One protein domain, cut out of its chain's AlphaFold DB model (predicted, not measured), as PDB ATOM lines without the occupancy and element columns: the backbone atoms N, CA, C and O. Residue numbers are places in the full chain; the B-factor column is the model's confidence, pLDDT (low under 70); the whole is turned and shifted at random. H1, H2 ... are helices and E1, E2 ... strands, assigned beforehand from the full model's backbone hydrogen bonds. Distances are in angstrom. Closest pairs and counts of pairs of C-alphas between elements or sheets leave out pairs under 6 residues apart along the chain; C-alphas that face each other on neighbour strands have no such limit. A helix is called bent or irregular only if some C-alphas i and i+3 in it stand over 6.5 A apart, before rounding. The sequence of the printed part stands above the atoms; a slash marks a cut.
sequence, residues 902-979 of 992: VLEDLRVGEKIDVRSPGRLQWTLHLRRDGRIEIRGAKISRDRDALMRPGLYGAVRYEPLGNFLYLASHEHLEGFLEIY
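AT A GLANCE: This is residues 902 to 979 of the 992 residues of an uncharacterized protein of Longimicrobium terrae (UniProt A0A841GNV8). Look first for a strongly twisted sheet of five strands in two parts, the three-strand meander E1 E2 E3 and the hairpin E4 and E5, which meet only at a point between E3 and E5. Three short helices are set about it: H1 packs on the sheet at E1 and E2, H2 grazes it at E4 and E5, and H3 grazes it with residues near both edge strands, E1 and E4. The 78 printed residues hold three named helices and five named strands, in the order H1 E1 E2 E3 H2 E4 E5 H3, of mixed class. The sheet's order is E1 E2 E3 E5 E4, antiparallel within each part. The whole is compact, with a radius of gyration of the C-alphas of 11.4 A, and rounded, spanning 30 by 28 by 23 A.

HOW THE PARTS SIT: Begin at E2, residues 922 to 926, an inner strand. Edge strand E1, residues 911 to 914, forms a hairpin with it, antiparallel at 144 degrees; look at N 912 and O 924, 2.9 A apart, within hydrogen-bond range. E3, residues 932 to 935, is in a hairpin with E2, antiparallel at 149 degrees, with N 933 and O 925 at 2.8 A. E1, E2 and E3 make a meander, each strand the antiparallel neighbour of the one before. E5, residues 963 to 966, and E3 meet only at a point, where the C-alphas of 933 and 965 face each other at 4.2 A. Edge strand E4, residues 955 to 958, forms a hairpin with E5, with N 956 and O 965 at 2.8 A. H1, residues 902 to 907, is on the sheet at a height of 6.7 A, over none of the strands, but only just: 2 of its C-alphas fall on E2. Its closest C-alphas to E2 are those of Leu 906 and Leu 926, 5.3 A. H2, residues 939 to 946, only grazes the sheet; its closest C-alphas to E4 are those of Leu 946 and Val 955, 6.8 A. H3, residues 971 to 978, also only grazes it; Leu 972 and Leu 966 of E5 have their C-alphas 7.1 A apart. H2 and H3 are apart. Every O i to N i+4 pair is within hydrogen-bond range in H1, 3 of 4 in H3, and 1 of 4 in H2, where 2 of 5 O i to N i+3 pairs are within range.

IN THESE COORDINATES: Find C-alpha 922 at (189.885, 181.189, 128.401); from there E2 runs 13.5 A to C-alpha 926. E1 measures 9.8 A, E3 9.3 A, E5 10.5 A and E4 10.2 A. The printed part begins with H1, 8.7 A long, at C-alpha 902, (188.630, 172.001, 139.126). H2 is irregular: C-alphas 941 and 944 are 8.1 A apart. H3, 11.3 A long, ends at C-alpha 978, (178.637, 181.108, 134.690).

THE WHOLE: The two C-alphas farthest apart, those of Val 908 and Asp 944, are 30.5 A apart. The printed part has no cut, and no link is long. The mean pLDDT of the printed part is 79.3; look for values under 70 at residues 904 to 905, 907 to 910, 918 to 920, 928, 949 to 950 and 961.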
ATOM      1  N   VAL A 902     187.888 170.956 139.848       77.56
ATOM      2  CA  VAL A 902     188.630 172.001 139.126       77.56
ATOM      3  C   VAL A 902     189.652 172.700 140.031       77.56
ATOM      4  O   VAL A 902     190.763 172.991 139.588       77.56
ATOM      5  N   LEU A 903     189.325 172.965 141.301       77.94
ATOM      6  CA  LEU A 903     190.272 173.570 142.242       77.94
ATOM      7  C   LEU A 903     191.447 172.641 142.558       77.94
ATOM      8  O   LEU A 903     192.588 173.100 142.633       77.94
ATOM      9  N   GLU A 904     191.180 171.351 142.754       65.81
ATOM     10  CA  GLU A 904     192.210 170.333 142.976       65.81
ATOM     11  C   GLU A 904     193.147 170.224 141.769       65.81
ATOM     12  O   GLU A 904     194.369 170.244 141.933       65.81
ATOM     13  N   ASP A 905     192.590 170.233 140.558       67.69
ATOM     14  CA  ASP A 905     193.354 170.228 139.312       67.69
ATOM     15  C   ASP A 905     194.282 171.441 139.208       67.69
ATOM     16  O   ASP A 905     195.479 171.319 138.932       67.69
ATOM     17  N   LEU A 906     193.746 172.629 139.492       71.50
ATOM     18  CA  LEU A 906     194.512 173.870 139.519       71.50
ATOM     19  C   LEU A 906     195.635 173.820 140.571       71.50
ATOM     20  O   LEU A 906     196.749 174.264 140.292       71.50
ATOM     21  N   ARG A 907     195.389 173.235 141.753       65.19
ATOM     22  CA  ARG A 907     196.394 173.056 142.822       65.19
ATOM     23  C   ARG A 907     197.542 172.131 142.427       65.19
ATOM     24  O   ARG A 907     198.663 172.356 142.878       65.19
ATOM     25  N   VAL A 908     197.298 171.143 141.566       51.12
ATOM     26  CA  VAL A 908     198.352 170.274 141.007       51.12
ATOM     27  C   VAL A 908     198.966 170.822 139.710       51.12
ATOM     28  O   VAL A 908     199.700 170.107 139.025       51.12
ATOM     29  N   GLY A 909     198.709 172.098 139.395       53.78
ATOM     30  CA  GLY A 909     199.362 172.850 138.320       53.78
ATOM     31  C   GLY A 909     198.679 172.773 136.953       53.78
ATOM     32  O   GLY A 909     199.233 173.290 135.980       53.78
ATOM     33  N   GLU A 910     197.496 172.160 136.859       59.84
ATOM     34  CA  GLU A 910     196.761 172.033 135.599       59.84
ATOM     35  C   GLU A 910     196.275 173.380 135.061       59.84
ATOM     36  O   GLU A 910     196.155 174.389 135.767       59.84
ATOM     37  N   LYS A 911     195.968 173.372 133.765       76.75
ATOM     38  CA  LYS A 911     195.325 174.470 133.053       76.75
ATOM     39  C   LYS A 911     193.938 174.010 132.610       76.75
ATOM     40  O   LYS A 911     193.821 172.968 131.971       76.75
ATOM     41  N   ILE A 912     192.897 174.760 132.969       79.69
ATOM     42  CA  ILE A 912     191.500 174.337 132.780       79.69
ATOM     43  C   ILE A 912     190.794 175.272 131.820       79.69
ATOM     44  O   ILE A 912     190.543 176.429 132.154       79.69
ATOM     45  N   ASP A 913     190.443 174.775 130.642       81.94
ATOM     46  CA  ASP A 913     189.662 175.557 129.694       81.94
ATOM     47  C   ASP A 913     188.224 175.732 130.183       81.94
ATOM     48  O   ASP A 913     187.606 174.807 130.709       81.94
ATOM     49  N   VAL A 914     187.675 176.929 129.991       85.81
ATOM     50  CA  VAL A 914     186.293 177.267 130.347       85.81
ATOM     51  C   VAL A 914     185.531 177.781 129.131       85.81
ATOM     52  O   VAL A 914     186.098 178.402 128.225       85.81
ATOM     53  N   ARG A 915     184.217 177.531 129.095       81.19
ATOM     54  CA  ARG A 915     183.330 178.001 128.023       81.19
ATOM     55  C   ARG A 915     183.137 179.511 128.120       81.19
ATOM     56  O   ARG A 915     182.184 179.990 128.728       81.19
ATOM     57  N   SER A 916     184.051 180.264 127.518       78.81
ATOM     58  CA  SER A 916     183.969 181.723 127.476       78.81
ATOM     59  C   SER A 916     183.013 182.230 126.376       78.81
ATOM     60  O   SER A 916     182.708 181.490 125.439       78.81
ATOM     61  N   PRO A 917     182.491 183.471 126.460       75.31
ATOM     62  CA  PRO A 917     181.521 183.980 125.490       75.31
ATOM     63  C   PRO A 917     182.128 184.201 124.097       75.31
ATOM     64  O   PRO A 917     183.200 184.788 123.958       75.31
ATOM     65  N   GLY A 918     181.402 183.801 123.049       68.94
ATOM     66  CA  GLY A 918     181.834 183.948 121.651       68.94
ATOM     67  C   GLY A 918     182.785 182.834 121.186       68.94
ATOM     68  O   GLY A 918     182.667 181.697 121.623       68.94
ATOM     69  N   ARG A 919     183.720 183.144 120.272       58.09
ATOM     70  CA  ARG A 919     184.799 182.227 119.817       58.09
ATOM     71  C   ARG A 919     186.081 182.345 120.658       58.09
ATOM     72  O   ARG A 919     187.175 182.080 120.168       58.09
ATOM     73  N   LEU A 920     185.972 182.837 121.887       65.19
ATOM     74  CA  LEU A 920     187.117 183.038 122.768       65.19
ATOM     75  C   LEU A 920     187.418 181.740 123.533       65.19
ATOM     76  O   LEU A 920     186.509 180.970 123.846       65.19
ATOM     77  N   GLN A 921     188.693 181.493 123.831       75.00
ATOM     78  CA  GLN A 921     189.124 180.430 124.741       75.00
ATOM     79  C   GLN A 921     189.801 181.076 125.945       75.00
ATOM     80  O   GLN A 921     190.754 181.845 125.784       75.00
ATOM     81  N   TRP A 922     189.271 180.802 127.135       88.12
ATOM     82  CA  TRP A 922     189.885 181.189 128.401       88.12
ATOM     83  C   TRP A 922     190.312 179.941 129.151       88.12
ATOM     84  O   TRP A 922     189.615 178.928 129.114       88.12
ATOM     85  N   THR A 923     191.418 180.064 129.877       86.38
ATOM     86  CA  THR A 923     192.016 178.955 130.615       86.38
ATOM     87  C   THR A 923     192.342 179.400 132.033       86.38
ATOM     88  O   THR A 923     193.040 180.397 132.229       86.38
ATOM     89  N   LEU A 924     191.860 178.674 133.034       87.88
ATOM     90  CA  LEU A 924     192.196 178.894 134.436       87.88
ATOM     91  C   LEU A 924     193.556 178.274 134.755       87.88
ATOM     92  O   LEU A 924     193.858 177.172 134.301       87.88
ATOM     93  N   HIS A 925     194.374 178.971 135.540       85.06
ATOM     94  CA  HIS A 925     195.687 178.494 135.973       85.06
ATOM     95  C   HIS A 925     196.036 179.025 137.367       85.06
ATOM     96  O   HIS A 925     195.988 180.233 137.592       85.06
ATOM     97  N   LEU A 926     196.432 178.154 138.300       80.00
ATOM     98  CA  LEU A 926     196.909 178.587 139.615       80.00
ATOM     99  C   LEU A 926     198.369 179.040 139.535       80.00
ATOM    100  O   LEU A 926     199.260 178.274 139.173       80.00
ATOM    101  N   ARG A 927     198.623 180.295 139.894       79.75
ATOM    102  CA  ARG A 927     199.969 180.870 139.926       79.75
ATOM    103  C   ARG A 927     200.704 180.499 141.218       79.75
ATOM    104  O   ARG A 927     200.093 180.181 142.234       79.75
ATOM    105  N   ARG A 928     202.037 180.633 141.199       66.50
ATOM    106  CA  ARG A 928     202.923 180.402 142.364       66.50
ATOM    107  C   ARG A 928     202.597 181.278 143.582       66.50
ATOM    108  O   ARG A 928     202.950 180.916 144.693       66.50
ATOM    109  N   ASP A 929     201.936 182.414 143.375       74.19
ATOM    110  CA  ASP A 929     201.481 183.322 144.435       74.19
ATOM    111  C   ASP A 929     200.086 182.960 144.991       74.19
ATOM    112  O   ASP A 929     199.512 183.724 145.764       74.19
ATOM    113  N   GLY A 930     199.527 181.814 144.584       73.81
ATOM    114  CA  GLY A 930     198.247 181.287 145.059       73.81
ATOM    115  C   GLY A 930     197.009 181.831 144.339       73.81
ATOM    116  O   GLY A 930     195.897 181.405 144.653       73.81
ATOM    117  N   ARG A 931     197.154 182.742 143.365       85.88
ATOM    118  CA  ARG A 931     196.018 183.336 142.634       85.88
ATOM    119  C   ARG A 931     195.619 182.499 141.415       85.88
ATOM    120  O   ARG A 931     196.482 182.049 140.665       85.88
ATOM    121  N   ILE A 932     194.313 182.330 141.183       89.12
ATOM    122  CA  ILE A 932     193.786 181.657 139.982       89.12
ATOM    123  C   ILE A 932     193.691 182.682 138.851       89.12
ATOM    124  O   ILE A 932     192.809 183.534 138.851       89.12
ATOM    125  N   GLU A 933     194.616 182.615 137.904       91.00
ATOM    126  CA  GLU A 933     194.676 183.452 136.708       91.00
ATOM    127  C   GLU A 933     193.687 182.968 135.639       91.00
ATOM    128  O   GLU A 933     193.608 181.775 135.358       91.00
ATOM    129  N   ILE A 934     192.986 183.904 134.995       91.50
ATOM    130  CA  ILE A 934     192.123 183.665 133.832       91.50
ATOM    131  C   ILE A 934     192.920 184.042 132.578       91.50
ATOM    132  O   ILE A 934     192.908 185.186 132.117       91.50
ATOM    133  N   ARG A 935     193.666 183.083 132.031       85.75
ATOM    134  CA  ARG A 935     194.500 183.287 130.842       85.75
ATOM    135  C   ARG A 935     193.654 183.414 129.583       85.75
ATOM    136  O   ARG A 935     192.586 182.824 129.463       85.75
ATOM    137  N   GLY A 936     194.149 184.206 128.634       80.50
ATOM    138  CA  GLY A 936     193.448 184.505 127.380       80.50
ATOM    139  C   GLY A 936     192.398 185.615 127.499       80.50
ATOM    140  O   GLY A 936     192.020 186.190 126.473       80.50
ATOM    141  N   ALA A 937     191.994 185.978 128.722       83.25
ATOM    142  CA  ALA A 937     191.108 187.101 128.983       83.25
ATOM    143  C   ALA A 937     191.861 188.443 128.973       83.25
ATOM    144  O   ALA A 937     192.946 188.575 129.541       83.25
ATOM    145  N   LYS A 938     191.277 189.468 128.346       80.88
ATOM    146  CA  LYS A 938     191.803 190.844 128.334       80.88
ATOM    147  C   LYS A 938     190.730 191.830 128.761       80.88
ATOM    148  O   LYS A 938     189.653 191.851 128.173       80.88
ATOM    149  N   ILE A 939     191.057 192.732 129.689       78.50
ATOM    150  CA  ILE A 939     190.101 193.735 130.186       78.50
ATOM    151  C   ILE A 939     189.538 194.626 129.068       78.50
ATOM    152  O   ILE A 939     188.393 195.039 129.135       78.50
ATOM    153  N   SER A 940     190.298 194.888 128.003       78.19
ATOM    154  CA  SER A 940     189.841 195.713 126.878       78.19
ATOM    155  C   SER A 940     188.769 195.046 126.010       78.19
ATOM    156  O   SER A 940     188.079 195.741 125.273       78.19
ATOM    157  N   ARG A 941     188.666 193.712 126.049       79.50
ATOM    158  CA  ARG A 941     187.778 192.917 125.186       79.50
ATOM    159  C   ARG A 941     186.685 192.203 125.976       79.50
ATOM    160  O   ARG A 941     185.560 192.097 125.511       79.50
ATOM    161  N   ASP A 942     187.025 191.741 127.172       80.75
ATOM    162  CA  ASP A 942     186.259 190.743 127.917       80.75
ATOM    163  C   ASP A 942     185.584 191.341 129.169       80.75
ATOM    164  O   ASP A 942     185.050 190.613 130.006       80.75
ATOM    165  N   ARG A 943     185.598 192.677 129.305       76.75
ATOM    166  CA  ARG A 943     185.077 193.411 130.469       76.75
ATOM    167  C   ARG A 943     183.620 193.092 130.767       76.75
ATOM    168  O   ARG A 943     183.311 192.740 131.899       76.75
ATOM    169  N   ASP A 944     182.747 193.204 129.771       78.75
ATOM    170  CA  ASP A 944     181.300 193.036 129.965       78.75
ATOM    171  C   ASP A 944     180.951 191.598 130.361       78.75
ATOM    172  O   ASP A 944     180.029 191.351 131.135       78.75
ATOM    173  N   ALA A 945     181.744 190.643 129.878       81.31
ATOM    174  CA  ALA A 945     181.619 189.242 130.220       81.31
ATOM    175  C   ALA A 945     182.051 188.977 131.678       81.31
ATOM    176  O   ALA A 945     181.303 188.351 132.431       81.31
ATOM    177  N   LEU A 946     183.219 189.484 132.085       80.88
ATOM    178  CA  LEU A 946     183.823 189.227 133.401       80.88
ATOM    179  C   LEU A 946     183.275 190.102 134.540       80.88
ATOM    180  O   LEU A 946     183.469 189.760 135.700       80.88
ATOM    181  N   MET A 947     182.582 191.202 134.229       76.94
ATOM    182  CA  MET A 947     182.013 192.143 135.209       76.94
ATOM    183  C   MET A 947     180.481 192.073 135.305       76.94
ATOM    184  O   MET A 947     179.837 193.021 135.758       76.94
ATOM    185  N   ARG A 948     179.883 190.960 134.868       79.00
ATOM    186  CA  ARG A 948     178.432 190.741 134.911       79.00
ATOM    187  C   ARG A 948     177.902 190.563 136.350       79.00
ATOM    188  O   ARG A 948     178.665 190.158 137.236       79.00
ATOM    189  N   PRO A 949     176.592 190.775 136.589       68.38
ATOM    190  CA  PRO A 949     175.952 190.410 137.855       68.38
ATOM    191  C   PRO A 949     176.218 188.931 138.191       68.38
ATOM    192  O   PRO A 949     176.003 188.070 137.342       68.38
ATOM    193  N   GLY A 950     176.740 188.658 139.391       68.69
ATOM    194  CA  GLY A 950     177.200 187.325 139.823       68.69
ATOM    195  C   GLY A 950     178.726 187.150 139.882       68.69
ATOM    196  O   GLY A 950     179.202 186.348 140.673       68.69
ATOM    197  N   LEU A 951     179.508 187.948 139.137       74.69
ATOM    198  CA  LEU A 951     180.990 187.947 139.189       74.69
ATOM    199  C   LEU A 951     181.587 189.268 139.681       74.69
ATOM    200  O   LEU A 951     182.805 189.463 139.698       74.69
ATOM    201  N   TYR A 952     180.726 190.197 140.090       73.00
ATOM    202  CA  TYR A 952     181.137 191.512 140.551       73.00
ATOM    203  C   TYR A 952     181.948 191.400 141.851       73.00
ATOM    204  O   TYR A 952     181.445 190.928 142.865       73.00
ATOM    205  N   GLY A 953     183.217 191.811 141.813       74.25
ATOM    206  CA  GLY A 953     184.158 191.674 142.935       74.25
ATOM    207  C   GLY A 953     184.902 190.333 143.000       74.25
ATOM    208  O   GLY A 953     185.945 190.266 143.658       74.25
ATOM    209  N   ALA A 954     184.434 189.318 142.264       82.38
ATOM    210  CA  ALA A 954     185.038 187.991 142.170       82.38
ATOM    211  C   ALA A 954     186.249 187.954 141.224       82.38
ATOM    212  O   ALA A 954     187.214 187.247 141.494       82.38
ATOM    213  N   VAL A 955     186.236 188.738 140.139       87.25
ATOM    214  CA  VAL A 955     187.361 188.860 139.192       87.25
ATOM    215  C   VAL A 955     188.085 190.189 139.413       87.25
ATOM    216  O   VAL A 955     187.467 191.253 139.441       87.25
ATOM    217  N   ARG A 956     189.412 190.146 139.551       87.12
ATOM    218  CA  ARG A 956     190.282 191.315 139.730       87.12
ATOM    219  C   ARG A 956     191.352 191.375 138.647       87.12
ATOM    220  O   ARG A 956     191.743 190.363 138.072       87.12
ATOM    221  N   TYR A 957     191.823 192.584 138.370       86.50
ATOM    222  CA  TYR A 957     192.903 192.848 137.424       86.50
ATOM    223  C   TYR A 957     194.164 193.261 138.185       86.50
ATOM    224  O   TYR A 957     194.082 194.099 139.082       86.50
ATOM    225  N   GLU A 958     195.307 192.669 137.842       85.06
ATOM    226  CA  GLU A 958     196.628 193.021 138.376       85.06
ATOM    227  C   GLU A 958     197.354 193.946 137.381       85.06
ATOM    228  O   GLU A 958     197.802 193.465 136.334       85.06
ATOM    229  N   PRO A 959     197.496 195.256 137.668       76.94
ATOM    230  CA  PRO A 959     198.083 196.207 136.726       76.94
ATOM    231  C   PRO A 959     199.562 195.945 136.423       76.94
ATOM    232  O   PRO A 959     199.989 196.140 135.289       76.94
ATOM    233  N   LEU A 960     200.344 195.493 137.413       74.88
ATOM    234  CA  LEU A 960     201.793 195.295 137.254       74.88
ATOM    235  C   LEU A 960     202.129 194.032 136.453       74.88
ATOM    236  O   LEU A 960     203.100 194.008 135.701       74.88
ATOM    237  N   GLY A 961     201.322 192.983 136.611       69.31
ATOM    238  CA  GLY A 961     201.478 191.709 135.908       69.31
ATOM    239  C   GLY A 961     200.660 191.601 134.620       69.31
ATOM    240  O   GLY A 961     200.875 190.667 133.851       69.31
ATOM    241  N   ASN A 962     199.735 192.537 134.387       82.19
ATOM    242  CA  ASN A 962     198.816 192.581 133.252       82.19
ATOM    243  C   ASN A 962     198.013 191.280 133.041       82.19
ATOM    244  O   ASN A 962     197.951 190.744 131.934       82.19
ATOM    245  N   PHE A 963     197.382 190.774 134.101       85.81
ATOM    246  CA  PHE A 963     196.522 189.590 134.029       85.81
ATOM    247  C   PHE A 963     195.262 189.738 134.890       85.81
ATOM    248  O   PHE A 963     195.193 190.565 135.802       85.81
ATOM    249  N   LEU A 964     194.249 188.930 134.575       88.62
ATOM    250  CA  LEU A 964     192.992 188.827 135.317       88.62
ATOM    251  C   LEU A 964     193.026 187.582 136.203       88.62
ATOM    252  O   LEU A 964     193.550 186.552 135.787       88.62
ATOM    253  N   TYR A 965     192.488 187.669 137.416       91.38
ATOM    254  CA  TYR A 965     192.491 186.570 138.380       91.38
ATOM    255  C   TYR A 965     191.238 186.568 139.262       91.38
ATOM    256  O   TYR A 965     190.574 187.594 139.409       91.38
ATOM    257  N   LEU A 966     190.922 185.422 139.866       91.38
ATOM    258  CA  LEU A 966     189.866 185.307 140.873       91.38
ATOM    259  C   LEU A 966     190.352 185.826 142.231       91.38
ATOM    260  O   LEU A 966     191.431 185.458 142.693       91.38
ATOM    261  N   ALA A 967     189.549 186.663 142.885       85.38
ATOM    262  CA  ALA A 967     189.895 187.355 144.125       85.38
ATOM    263  C   ALA A 967     190.155 186.406 145.310       85.38
ATOM    264  O   ALA A 967     190.930 186.750 146.199       85.38
ATOM    265  N   SER A 968     189.526 185.229 145.317       85.25
ATOM    266  CA  SER A 968     189.788 184.125 146.251       85.25
ATOM    267  C   SER A 968     189.388 182.793 145.602       85.25
ATOM    268  O   SER A 968     188.697 182.790 144.581       85.25
ATOM    269  N   HIS A 969     189.803 181.661 146.185       82.50
ATOM    270  CA  HIS A 969     189.394 180.328 145.703       82.50
ATOM    271  C   HIS A 969     187.889 180.076 145.882       82.50
ATOM    272  O   HIS A 969     187.311 179.356 145.078       82.50
ATOM    273  N   GLU A 970     187.241 180.720 146.857       82.50
ATOM    274  CA  GLU A 970     185.786 180.630 147.093       82.50
ATOM    275  C   GLU A 970     184.967 181.163 145.908       82.50
ATOM    276  O   GLU A 970     183.859 180.710 145.647       82.50
ATOM    277  N   HIS A 971     185.531 182.090 145.130       87.69
ATOM    278  CA  HIS A 971     184.872 182.637 143.947       87.69
ATOM    279  C   HIS A 971     184.903 181.699 142.728       87.69
ATOM    280  O   HIS A 971     184.310 182.025 141.699       87.69
ATOM    281  N   LEU A 972     185.602 180.560 142.805       88.25
ATOM    282  CA  LEU A 972     185.699 179.612 141.697       88.25
ATOM    283  C   LEU A 972     184.352 178.954 141.377       88.25
ATOM    284  O   LEU A 972     184.039 178.774 140.204       88.25
ATOM    285  N   GLU A 973     183.547 178.643 142.392       86.94
ATOM    286  CA  GLU A 973     182.226 178.027 142.216       86.94
ATOM    287  C   GLU A 973     181.295 178.930 141.402       86.94
ATOM    288  O   GLU A 973     180.890 178.558 140.300       86.94
ATOM    289  N   GLY A 974     181.079 180.168 141.858       85.19
ATOM    290  CA  GLY A 974     180.275 181.145 141.118       85.19
ATOM    291  C   GLY A 974     180.846 181.485 139.733       85.19
ATOM    292  O   GLY A 974     180.100 181.799 138.805       85.19
ATOM    293  N   PHE A 975     182.169 181.381 139.547       89.50
ATOM    294  CA  PHE A 975     182.788 181.522 138.229       89.50
ATOM    295  C   PHE A 975     182.434 180.369 137.284       89.50
ATOM    296  O   PHE A 975     182.085 180.624 136.130       89.50
ATOM    297  N   LEU A 976     182.490 179.123 137.755       87.94
ATOM    298  CA  LEU A 976     182.221 177.932 136.947       87.94
ATOM    299  C   LEU A 976     180.729 177.712 136.666       87.94
ATOM    300  O   LEU A 976     180.399 177.165 135.617       87.94
ATOM    301  N   GLU A 977     179.824 178.197 137.522       85.38
ATOM    302  CA  GLU A 977     178.381 178.232 137.221       85.38
ATOM    303  C   GLU A 977     178.078 179.066 135.967       85.38
ATOM    304  O   GLU A 977     177.218 178.725 135.153       85.38
ATOM    305  N   ILE A 978     178.811 180.167 135.798       85.06
ATOM    306  CA  ILE A 978     178.637 181.108 134.690       85.06
ATOM    307  C   ILE A 978     179.468 180.687 133.473       85.06
ATOM    308  O   ILE A 978     179.039 180.870 132.329       85.06
ATOM    309  N   TYR A 979     180.652 180.127 133.719       88.75
ATOM    310  CA  TYR A 979     181.607 179.675 132.715       88.75
ATOM    311  C   TYR A 979     182.028 178.233 132.981       88.75
ATOM    312  O   TYR A 979     183.118 178.000 133.512       88.75
TER     313      TYR A 979